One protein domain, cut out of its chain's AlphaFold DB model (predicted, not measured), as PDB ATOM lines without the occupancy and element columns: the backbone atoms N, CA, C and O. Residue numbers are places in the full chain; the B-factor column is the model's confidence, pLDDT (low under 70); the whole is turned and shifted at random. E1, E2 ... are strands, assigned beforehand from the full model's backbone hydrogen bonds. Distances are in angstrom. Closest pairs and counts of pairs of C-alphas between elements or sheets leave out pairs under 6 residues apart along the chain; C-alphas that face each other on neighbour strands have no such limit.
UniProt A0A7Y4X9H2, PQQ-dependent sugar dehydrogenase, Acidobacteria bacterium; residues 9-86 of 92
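AT A GLANCE: This is residues 9 to 86 of the 92 residues of the protein "PQQ-dependent sugar dehydrogenase" of Acidobacteria bacterium (UniProt A0A7Y4X9H2). Two antiparallel sheets form a small, wedge-like sandwich, only partly face to face: E5 of the smaller sheet comes closest to E1 and E2 of the larger one, while E7 stays clear of the larger sheet. The turns between E3 and E4 and between E6 and E7 make the two far ends of the longest axis. The printed part has 78 residues, with no named helix and seven named strands, E1 to E7 in chain order; the sheets run E1 E2 E3 E4 and E5 E6 E7, and the class is all strand. The whole is compact, with a radius of gyration of the C-alphas of 12.4 A, yet elongated, spanning 41 by 26 by 16 A.

HOW THE PARTS SIT: Begin with the larger sheet: E1, residues 9 to 13, E2, residues 27 to 31, E3, residues 36 to 42, and E4, residues 48 to 55, form a meander, each strand the antiparallel neighbour of the one before. Look at N 12 and O 28, 2.9 A apart, for the hairpin of E1 and E2; at N 29 and O 38, 2.9 A, for E2 and E3; and at N 37 and O 54, 2.9 A, for E3 and E4. This sheet is twisted, its C-alphas up to 4.3 A off the best plane, and E4 bends by 52 degrees at residue 51. The second meander holds E5, residues 60 to 65, E6, residues 71 to 75, and E7, residues 82 to 85; find N 64 and O 72 at 2.9 A, and N 73 and O 83 at 2.9 A. The two sheets form a sandwich, two sheets face to face, with the facing parts 8.4 A centre to centre and the best planes 36 degrees apart. The closest C-alphas of E1 and E5 are those of Gly 9 and Arg 61, 4.7 A apart; those of E2 and E5 are Gly 31 and Ile 60, 5.4 A. E2 and E6 are near each other, with 5 pairs of C-alphas within 10 A, while E4 and E7 are apart.

IN THESE COORDINATES: Find C-alpha 36 at (175.882, 111.673, 122.701); from there E3 runs 19.5 A to C-alpha 42. E4 covers 20.4 A, E5 14.5 A, E1 13.7 A, E2 and E6 13.2 A each, and E7 10.0 A. E1 begins at C-alpha 9, (180.282, 120.393, 124.106), and E7 ends at C-alpha 85, (163.765, 116.386, 124.593).

THE WHOLE: The two C-alphas farthest apart are those of Lys 45 and Pro 79, 42.3 A. The link from E1 to E2, residues 14 to 26, is long; the tight link from E4 to E5 takes the chain from one sheet to the other. The printed part has no cut, its mean pLDDT is 96.8, and no printed residue is under 70.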
ATOM      1  N   GLY A   9     180.887 119.089 124.351       93.38
ATOM      2  CA  GLY A   9     180.282 120.393 124.106       93.38
ATOM      3  C   GLY A   9     180.184 121.165 125.423       93.38
ATOM      4  O   GLY A   9     181.201 121.512 126.020       93.38
ATOM      5  N   SER A  10     178.964 121.404 125.888       95.81
ATOM      6  CA  SER A  10     178.657 122.050 127.165       95.81
ATOM      7  C   SER A  10     178.460 121.075 128.331       95.81
ATOM      8  O   SER A  10     178.261 119.869 128.148       95.81
ATOM      9  N   LEU A  11     178.522 121.634 129.545       97.31
ATOM     10  CA  LEU A  11     178.110 121.023 130.805       97.31
ATOM     11  C   LEU A  11     177.034 121.914 131.436       97.31
ATOM     12  O   LEU A  11     177.298 123.081 131.714       97.31
ATOM     13  N   MET A  12     175.873 121.339 131.730       97.69
ATOM     14  CA  MET A  12     174.759 122.006 132.405       97.69
ATOM     15  C   MET A  12     174.361 121.216 133.656       97.69
ATOM     16  O   MET A  12     174.349 119.985 133.639       97.69
ATOM     17  N   PHE A  13     174.050 121.905 134.756       97.56
ATOM     18  CA  PHE A  13     173.497 121.277 135.960       97.56
ATOM     19  C   PHE A  13     171.981 121.409 135.972       97.56
ATOM     20  O   PHE A  13     171.451 122.518 135.995       97.56
ATOM     21  N   TYR A  14     171.295 120.273 136.015       98.00
ATOM     22  CA  TYR A  14     169.845 120.224 136.046       98.00
ATOM     23  C   TYR A  14     169.331 120.542 137.448       98.00
ATOM     24  O   TYR A  14     169.740 119.915 138.431       98.00
ATOM     25  N   ARG A  15     168.409 121.503 137.534       96.19
ATOM     26  CA  ARG A  15     167.713 121.868 138.770       96.19
ATOM     27  C   ARG A  15     166.222 121.962 138.515       96.19
ATOM     28  O   ARG A  15     165.745 122.926 137.919       96.19
ATOM     29  N   GLY A  16     165.459 120.967 138.937       90.69
ATOM     30  CA  GLY A  16     164.037 120.953 138.634       90.69
ATOM     31  C   GLY A  16     163.293 119.731 139.140       90.69
ATOM     32  O   GLY A  16     163.805 118.622 139.169       90.69
ATOM     33  N   THR A  17     162.026 119.954 139.478       89.31
ATOM     34  CA  THR A  17     161.109 118.939 140.018       89.31
ATOM     35  C   THR A  17     159.928 118.646 139.087       89.31
ATOM     36  O   THR A  17     158.992 117.954 139.479       89.31
ATOM     37  N   LYS A  18     159.945 119.196 137.864       92.31
ATOM     38  CA  LYS A  18     158.829 119.153 136.906       92.31
ATOM     39  C   LYS A  18     158.929 117.950 135.961       92.31
ATOM     40  O   LYS A  18     158.548 116.857 136.346       92.31
ATOM     41  N   THR A  19     159.434 118.128 134.738       94.44
ATOM     42  CA  THR A  19     159.452 117.074 133.706       94.44
ATOM     43  C   THR A  19     160.306 115.856 134.077       94.44
ATOM     44  O   THR A  19     159.901 114.727 133.805       94.44
ATOM     45  N   PHE A  20     161.466 116.064 134.710       94.88
ATOM     46  CA  PHE A  20     162.377 114.987 135.110       94.88
ATOM     47  C   PHE A  20     162.853 115.164 136.562       94.88
ATOM     48  O   PHE A  20     164.024 115.468 136.796       94.88
ATOM     49  N   PRO A  21     161.979 114.980 137.568       95.06
ATOM     50  CA  PRO A  21     162.337 115.211 138.969       95.06
ATOM     51  C   PRO A  21     163.496 114.320 139.442       95.06
ATOM     52  O   PRO A  21     164.308 114.733 140.261       95.06
ATOM     53  N   GLN A  22     163.632 113.114 138.885       95.12
ATOM     54  CA  GLN A  22     164.722 112.182 139.185       95.12
ATOM     55  C   GLN A  22     166.102 112.642 138.683       95.12
ATOM     56  O   GLN A  22     167.107 111.978 138.947       95.12
ATOM     57  N   TRP A  23     166.160 113.726 137.907       97.00
ATOM     58  CA  TRP A  23     167.404 114.315 137.418       97.00
ATOM     59  C   TRP A  23     167.866 115.513 138.241       97.00
ATOM     60  O   TRP A  23     168.946 116.028 137.953       97.00
ATOM     61  N   ASP A  24     167.119 115.937 139.263       97.38
ATOM     62  CA  ASP A  24     167.523 117.056 140.114       97.38
ATOM     63  C   ASP A  24     168.933 116.848 140.694       97.38
ATOM     64  O   ASP A  24     169.273 115.778 141.205       97.38
ATOM     65  N   GLY A  25     169.796 117.854 140.527       96.94
ATOM     66  CA  GLY A  25     171.205 117.803 140.929       96.94
ATOM     67  C   GLY A  25     172.134 117.022 139.987       96.94
ATOM     68  O   GLY A  25     173.335 116.947 140.252       96.94
ATOM     69  N   SER A  26     171.628 116.456 138.888       98.12
ATOM     70  CA  SER A  26     172.462 115.799 137.870       98.12
ATOM     71  C   SER A  26     173.168 116.816 136.970       98.12
ATOM     72  O   SER A  26     172.679 117.918 136.743       98.12
ATOM     73  N   GLY A  27     174.304 116.419 136.400       98.12
ATOM     74  CA  GLY A  27     174.979 117.142 135.323       98.12
ATOM     75  C   GLY A  27     174.680 116.510 133.967       98.12
ATOM     76  O   GLY A  27     174.600 115.287 133.861       98.12
ATOM     77  N   PHE A  28     174.556 117.322 132.924       98.31
ATOM     78  CA  PHE A  28     174.400 116.896 131.538       98.31
ATOM     79  C   PHE A  28     175.567 117.403 130.708       98.31
ATOM     80  O   PHE A  28     175.864 118.592 130.724       98.31
ATOM     81  N   ILE A  29     176.219 116.494 129.986       98.19
ATOM     82  CA  ILE A  29     177.360 116.799 129.120       98.19
ATOM     83  C   ILE A  29     176.992 116.426 127.690       98.19
ATOM     84  O   ILE A  29     176.683 115.259 127.411       98.19
ATOM     85  N   SER A  30     177.038 117.402 126.786       97.88
ATOM     86  CA  SER A  30     176.859 117.168 125.353       97.88
ATOM     87  C   SER A  30     178.157 116.688 124.696       97.88
ATOM     88  O   SER A  30     179.262 116.928 125.185       97.88
ATOM     89  N   GLY A  31     178.035 115.940 123.601       97.12
ATOM     90  CA  GLY A  31     179.161 115.303 122.927       97.12
ATOM     91  C   GLY A  31     179.222 115.624 121.440       97.12
ATOM     92  O   GLY A  31     178.323 115.252 120.683       97.12
ATOM     93  N   LEU A  32     180.333 116.224 121.005       96.88
ATOM     94  CA  LEU A  32     180.594 116.521 119.596       96.88
ATOM     95  C   LEU A  32     181.133 115.290 118.870       96.88
ATOM     96  O   LEU A  32     180.538 114.845 117.896       96.88
ATOM     97  N   ALA A  33     182.240 114.709 119.346       95.44
ATOM     98  CA  ALA A  33     182.821 113.517 118.716       95.44
ATOM     99  C   ALA A  33     182.052 112.243 119.088       95.44
ATOM    100  O   ALA A  33     181.854 111.372 118.248       95.44
ATOM    101  N   THR A  34     181.572 112.147 120.333       95.38
ATOM    102  CA  THR A  34     180.778 110.990 120.788       95.38
ATOM    103  C   THR A  34     179.337 110.999 120.279       95.38
ATOM    104  O   THR A  34     178.670 109.966 120.352       95.38
ATOM    105  N   MET A  35     178.842 112.141 119.785       97.00
ATOM    106  CA  MET A  35     177.474 112.316 119.281       97.00
ATOM    107  C   MET A  35     176.414 111.836 120.286       97.00
ATOM    108  O   MET A  35     175.466 111.111 119.950       97.00
ATOM    109  N   SER A  36     176.630 112.186 121.556       96.88
ATOM    110  CA  SER A  36     175.882 111.673 122.701       96.88
ATOM    111  C   SER A  36     175.473 112.780 123.667       96.88
ATOM    112  O   SER A  36     176.063 113.860 123.678       96.88
ATOM    113  N   LEU A  37     174.477 112.483 124.497       97.81
ATOM    114  CA  LEU A  37     174.175 113.219 125.717       97.81
ATOM    115  C   LEU A  37     174.487 112.298 126.898       97.81
ATOM    116  O   LEU A  37     174.024 111.158 126.935       97.81
ATOM    117  N   THR A  38     175.289 112.764 127.847       97.94
ATOM    118  CA  THR A  38     175.650 111.998 129.048       97.94
ATOM    119  C   THR A  38     175.039 112.653 130.272       97.94
ATOM    120  O   THR A  38     175.274 113.840 130.482       97.94
ATOM    121  N   ARG A  39     174.344 111.882 131.114       98.06
ATOM    122  CA  ARG A  39     173.975 112.322 132.462       98.06
ATOM    123  C   ARG A  39     174.968 111.792 133.489       98.06
ATOM    124  O   ARG A  39     175.308 110.607 133.506       98.06
ATOM    125  N   VAL A  40     175.412 112.681 134.363       98.31
ATOM    126  CA  VAL A  40     176.322 112.420 135.475       98.31
ATOM    127  C   VAL A  40     175.579 112.680 136.777       98.31
ATOM    128  O   VAL A  40     174.881 113.683 136.908       98.31
ATOM    129  N   VAL A  41     175.734 111.780 137.743       98.38
ATOM    130  CA  VAL A  41     175.226 111.960 139.107       98.38
ATOM    131  C   VAL A  41     176.387 112.159 140.067       98.38
ATOM    132  O   VAL A  41     177.458 111.571 139.887       98.38
ATOM    133  N   PHE A  42     176.149 112.972 141.089       97.31
ATOM    134  CA  PHE A  42     177.132 113.351 142.096       97.31
ATOM    135  C   PHE A  42     176.720 112.799 143.459       97.31
ATOM    136  O   PHE A  42     175.533 112.744 143.773       97.31
ATOM    137  N   ASP A  43     177.690 112.385 144.270       96.06
ATOM    138  CA  ASP A  43     177.437 111.821 145.606       96.06
ATOM    139  C   ASP A  43     177.429 112.869 146.737       96.06
ATOM    140  O   ASP A  43     177.230 112.525 147.903       96.06
ATOM    141  N   GLY A  44     177.666 114.142 146.404       94.25
ATOM    142  CA  GLY A  44     177.762 115.247 147.364       94.25
ATOM    143  C   GLY A  44     179.058 115.278 148.187       94.25
ATOM    144  O   GLY A  44     179.220 116.158 149.026       94.25
ATOM    145  N   LYS A  45     179.993 114.352 147.946       96.56
ATOM    146  CA  LYS A  45     181.288 114.207 148.637       96.56
ATOM    147  C   LYS A  45     182.480 114.356 147.686       96.56
ATOM    148  O   LYS A  45     183.601 113.986 148.023       96.56
ATOM    149  N   GLY A  46     182.235 114.904 146.497       93.31
ATOM    150  CA  GLY A  46     183.234 115.090 145.443       93.31
ATOM    151  C   GLY A  46     183.316 113.939 144.437       93.31
ATOM    152  O   GLY A  46     184.087 114.033 143.486       93.31
ATOM    153  N   GLY A  47     182.517 112.880 144.593       97.06
ATOM    154  CA  GLY A  47     182.411 111.797 143.624       97.06
ATOM    155  C   GLY A  47     181.400 112.095 142.517       97.06
ATOM    156  O   GLY A  47     180.351 112.709 142.739       97.06
ATOM    157  N   ALA A  48     181.707 111.617 141.310       97.31
ATOM    158  CA  ALA A  48     180.844 111.704 140.138       97.31
ATOM    159  C   ALA A  48     180.866 110.384 139.359       97.31
ATOM    160  O   ALA A  48     181.923 109.775 139.182       97.31
ATOM    161  N   LYS A  49     179.709 109.947 138.857       97.56
ATOM    162  CA  LYS A  49     179.606 108.767 137.985       97.56
ATOM    163  C   LYS A  49     178.644 109.011 136.833       97.56
ATOM    164  O   LYS A  49     177.650 109.719 136.975       97.56
ATOM    165  N   THR A  50     178.923 108.388 135.689       97.31
ATOM    166  CA  THR A  50     177.960 108.350 134.579       97.31
ATOM    167  C   THR A  50     176.751 107.522 135.010       97.31
ATOM    168  O   THR A  50     176.921 106.391 135.461       97.31
ATOM    169  N   ALA A  51     175.553 108.089 134.888       97.81
ATOM    170  CA  ALA A  51     174.302 107.378 135.129       97.81
ATOM    171  C   ALA A  51     173.720 106.846 133.817       97.81
ATOM    172  O   ALA A  51     173.409 105.662 133.716       97.81
ATOM    173  N   GLU A  52     173.671 107.682 132.781       97.25
ATOM    174  CA  GLU A  52     173.238 107.288 131.444       97.25
ATOM    175  C   GLU A  52     174.079 107.973 130.373       97.25
ATOM    176  O   GLU A  52     174.634 109.062 130.553       97.25
ATOM    177  N   ARG A  53     174.121 107.328 129.209       96.88
ATOM    178  CA  ARG A  53     174.639 107.902 127.976       96.88
ATOM    179  C   ARG A  53     173.704 107.539 126.836       96.88
ATOM    180  O   ARG A  53     173.579 106.370 126.483       96.88
ATOM    181  N   TRP A  54     173.080 108.549 126.249       97.25
ATOM    182  CA  TRP A  54     172.197 108.388 125.101       97.25
ATOM    183  C   TRP A  54     172.952 108.731 123.824       97.25
ATOM    184  O   TRP A  54     173.528 109.814 123.706       97.25
ATOM    185  N   LYS A  55     172.949 107.817 122.851       96.75
ATOM    186  CA  LYS A  55     173.442 108.100 121.502       96.75
ATOM    187  C   LYS A  55     172.397 108.947 120.783       96.75
ATOM    188  O   LYS A  55     171.305 108.462 120.509       96.75
ATOM    189  N   ILE A  56     172.745 110.193 120.479       96.38
ATOM    190  CA  ILE A  56     171.861 111.127 119.771       96.38
ATOM    191  C   ILE A  56     172.073 111.016 118.258       96.38
ATOM    192  O   ILE A  56     171.163 111.270 117.479       96.38
ATOM    193  N   GLY A  57     173.273 110.605 117.827       97.25
ATOM    194  CA  GLY A  57     173.592 110.471 116.403       97.25
ATOM    195  C   GLY A  57     173.800 111.816 115.702       97.25
ATOM    196  O   GLY A  57     173.819 111.869 114.477       97.25
ATOM    197  N   LYS A  58     173.996 112.884 116.478       97.56
ATOM    198  CA  LYS A  58     174.272 114.249 116.026       97.56
ATOM    199  C   LYS A  58     175.376 114.850 116.885       97.56
ATOM    200  O   LYS A  58     175.513 114.475 118.050       97.56
ATOM    201  N   ARG A  59     176.164 115.765 116.322       97.81
ATOM    202  CA  ARG A  59     177.165 116.522 117.084       97.81
ATOM    203  C   ARG A  59     176.422 117.523 117.960       97.81
ATOM    204  O   ARG A  59     175.892 118.494 117.436       97.81
ATOM    205  N   ILE A  60     176.341 117.283 119.264       98.44
ATOM    206  CA  ILE A  60     175.602 118.187 120.152       98.44
ATOM    207  C   ILE A  60     176.572 119.210 120.732       98.44
ATOM    208  O   ILE A  60     177.512 118.848 121.438       98.44
ATOM    209  N   ARG A  61     176.351 120.480 120.380       98.12
ATOM    210  CA  ARG A  61     177.109 121.637 120.866       98.12
ATOM    211  C   ARG A  61     176.698 122.003 122.278       98.12
ATOM    212  O   ARG A  61     177.568 122.248 123.108       98.12
ATOM    213  N   ASP A  62     175.391 122.059 122.507       98.12
ATOM    214  CA  ASP A  62     174.837 122.606 123.735       98.12
ATOM    215  C   ASP A  62     173.642 121.804 124.256       98.12
ATOM    216  O   ASP A  62     172.961 121.123 123.483       98.12
ATOM    217  N   VAL A  63     173.415 121.882 125.566       98.38
ATOM    218  CA  VAL A  63     172.276 121.317 126.285       98.38
ATOM    219  C   VAL A  63     171.824 122.302 127.354       98.38
ATOM    220  O   VAL A  63     172.599 122.656 128.234       98.38
ATOM    221  N   GLU A  64     170.551 122.678 127.313       98.00
ATOM    222  CA  GLU A  64     169.961 123.612 128.271       98.00
ATOM    223  C   GLU A  64     168.650 123.093 128.849       98.00
ATOM    224  O   GLU A  64     167.891 122.375 128.191       98.00
ATOM    225  N   GLN A  65     168.381 123.464 130.100       98.06
ATOM    226  CA  GLN A  65     167.128 123.141 130.773       98.06
ATOM    227  C   GLN A  65     166.064 124.199 130.447       98.06
ATOM    228  O   GLN A  65     166.250 125.390 130.690       98.06
ATOM    229  N   ALA A  66     164.911 123.766 129.943       96.81
ATOM    230  CA  ALA A  66     163.760 124.630 129.709       96.81
ATOM    231  C   ALA A  66     163.006 124.963 131.021       96.81
ATOM    232  O   ALA A  66     163.105 124.217 131.999       96.81
ATOM    233  N   PRO A  67     162.164 126.019 131.057       95.50
ATOM    234  CA  PRO A  67     161.402 126.398 132.258       95.50
ATOM    235  C   PRO A  67     160.425 125.333 132.788       95.50
ATOM    236  O   PRO A  67     160.058 125.333 133.971       95.50
ATOM    237  N   ASP A  68     159.969 124.427 131.922       95.12
ATOM    238  CA  ASP A  68     159.136 123.277 132.287       95.12
ATOM    239  C   ASP A  68     159.965 122.074 132.773       95.12
ATOM    240  O   ASP A  68     159.406 121.102 133.264       95.12
ATOM    241  N   GLY A  69     161.297 122.142 132.707       96.38
ATOM    242  CA  GLY A  69     162.216 121.069 133.070       96.38
ATOM    243  C   GLY A  69     162.524 120.089 131.938       96.38
ATOM    244  O   GLY A  69     163.224 119.112 132.186       96.38
ATOM    245  N   SER A  70     162.018 120.300 130.724       97.19
ATOM    246  CA  SER A  70     162.492 119.585 129.533       97.19
ATOM    247  C   SER A  70     163.899 120.040 129.127       97.19
ATOM    248  O   SER A  70     164.439 120.975 129.724       97.19
ATOM    249  N   LEU A  71     164.523 119.376 128.148       97.75
ATOM    250  CA  LEU A  71     165.846 119.779 127.653       97.75
ATOM    251  C   LEU A  71     165.776 120.269 126.209       97.75
ATOM    252  O   LEU A  71     165.073 119.689 125.381       97.75
ATOM    253  N   TRP A  72     166.584 121.273 125.899       98.19
ATOM    254  CA  TRP A  72     166.894 121.701 124.541       98.19
ATOM    255  C   TRP A  72     168.320 121.304 124.193       98.19
ATOM    256  O   TRP A  72     169.223 121.507 124.998       98.19
ATOM    257  N   LEU A  73     168.523 120.753 122.996       98.44
ATOM    258  CA  LEU A  73     169.849 120.452 122.457       98.44
ATOM    259  C   LEU A  73     170.100 121.269 121.191       98.44
ATOM    260  O   LEU A  73     169.205 121.387 120.349       98.44
ATOM    261  N   LEU A  74     171.329 121.755 121.027       98.44
ATOM    262  CA  LEU A  74     171.770 122.443 119.814       98.44
ATOM    263  C   LEU A  74     172.735 121.564 119.014       98.44
ATOM    264  O   LEU A  74     173.752 121.105 119.540       98.44
ATOM    265  N   GLU A  75     172.429 121.335 117.739       98.56
ATOM    266  CA  GLU A  75     173.288 120.580 116.823       98.56
ATOM    267  C   GLU A  75     174.353 121.474 116.162       98.56
ATOM    268  O   GLU A  75     174.053 122.514 115.581       98.56
ATOM    269  N   ASP A  76     175.604 121.016 116.205       98.31
ATOM    270  CA  ASP A  76     176.779 121.607 115.555       98.31
ATOM    271  C   ASP A  76     176.836 121.181 114.075       98.31
ATOM    272  O   ASP A  76     177.628 120.313 113.695       98.31
ATOM    273  N   ALA A  77     175.949 121.743 113.249       97.75
ATOM    274  CA  ALA A  77     175.865 121.467 111.813       97.75
ATOM    275  C   ALA A  77     175.359 122.682 111.014       97.75
ATOM    276  O   ALA A  77     174.887 123.666 111.582       97.75
ATOM    277  N   ASN A  78     175.452 122.602 109.682       96.19
ATOM    278  CA  ASN A  78     174.870 123.577 108.762       96.19
ATOM    279  C   ASN A  78     174.178 122.853 107.578       96.19
ATOM    280  O   ASN A  78     174.883 122.263 106.759       96.19
ATOM    281  N   PRO A  79     172.834 122.878 107.479       95.69
ATOM    282  CA  PRO A  79     171.919 123.439 108.474       95.69
ATOM    283  C   PRO A  79     171.975 122.649 109.794       95.69
ATOM    284  O   PRO A  79     172.122 121.428 109.795       95.69
ATOM    285  N   GLY A  80     171.897 123.367 110.914       97.19
ATOM    286  CA  GLY A  80     171.799 122.786 112.255       97.19
ATOM    287  C   GLY A  80     170.352 122.512 112.659       97.19
ATOM    288  O   GLY A  80     169.414 122.794 111.913       97.19
ATOM    289  N   ALA A  81     170.168 121.991 113.869       98.06
ATOM    290  CA  ALA A  81     168.856 121.730 114.448       98.06
ATOM    291  C   ALA A  81     168.798 122.150 115.919       98.06
ATOM    292  O   ALA A  81     169.769 122.002 116.666       98.06
ATOM    293  N   LEU A  82     167.617 122.610 116.329       98.19
ATOM    294  CA  LEU A  82     167.216 122.723 117.724       98.19
ATOM    295  C   LEU A  82     166.328 121.518 118.053       98.19
ATOM    296  O   LEU A  82     165.309 121.300 117.399       98.19
ATOM    297  N   ILE A  83     166.728 120.715 119.036       97.94
ATOM    298  CA  ILE A  83     166.073 119.444 119.367       97.94
ATOM    299  C   ILE A  83     165.432 119.564 120.746       97.94
ATOM    300  O   ILE A  83     166.122 119.848 121.724       97.94
ATOM    301  N   HIS A  84     164.125 119.311 120.826       97.38
ATOM    302  CA  HIS A  84     163.389 119.274 122.091       97.38
ATOM    303  C   HIS A  84     163.357 117.855 122.654       97.38
ATOM    304  O   HIS A  84     162.930 116.924 121.969       97.38
ATOM    305  N   VAL A  85     163.786 117.676 123.900       95.50
ATOM    306  CA  VAL A  85     163.765 116.386 124.593       95.50
ATOM    307  C   VAL A  85     162.671 116.396 125.648       95.50
ATOM    308  O   VAL A  85     162.762 117.090 126.661       95.50
ATOM    309  N   MET A  86     161.664 115.562 125.412       93.56
ATOM    310  CA  MET A  86     160.490 115.398 126.262       93.56
ATOM    311  C   MET A  86     160.333 113.930 126.675       93.56
ATOM    312  O   MET A  86     160.798 113.036 125.959       93.56
TER     313      MET A  86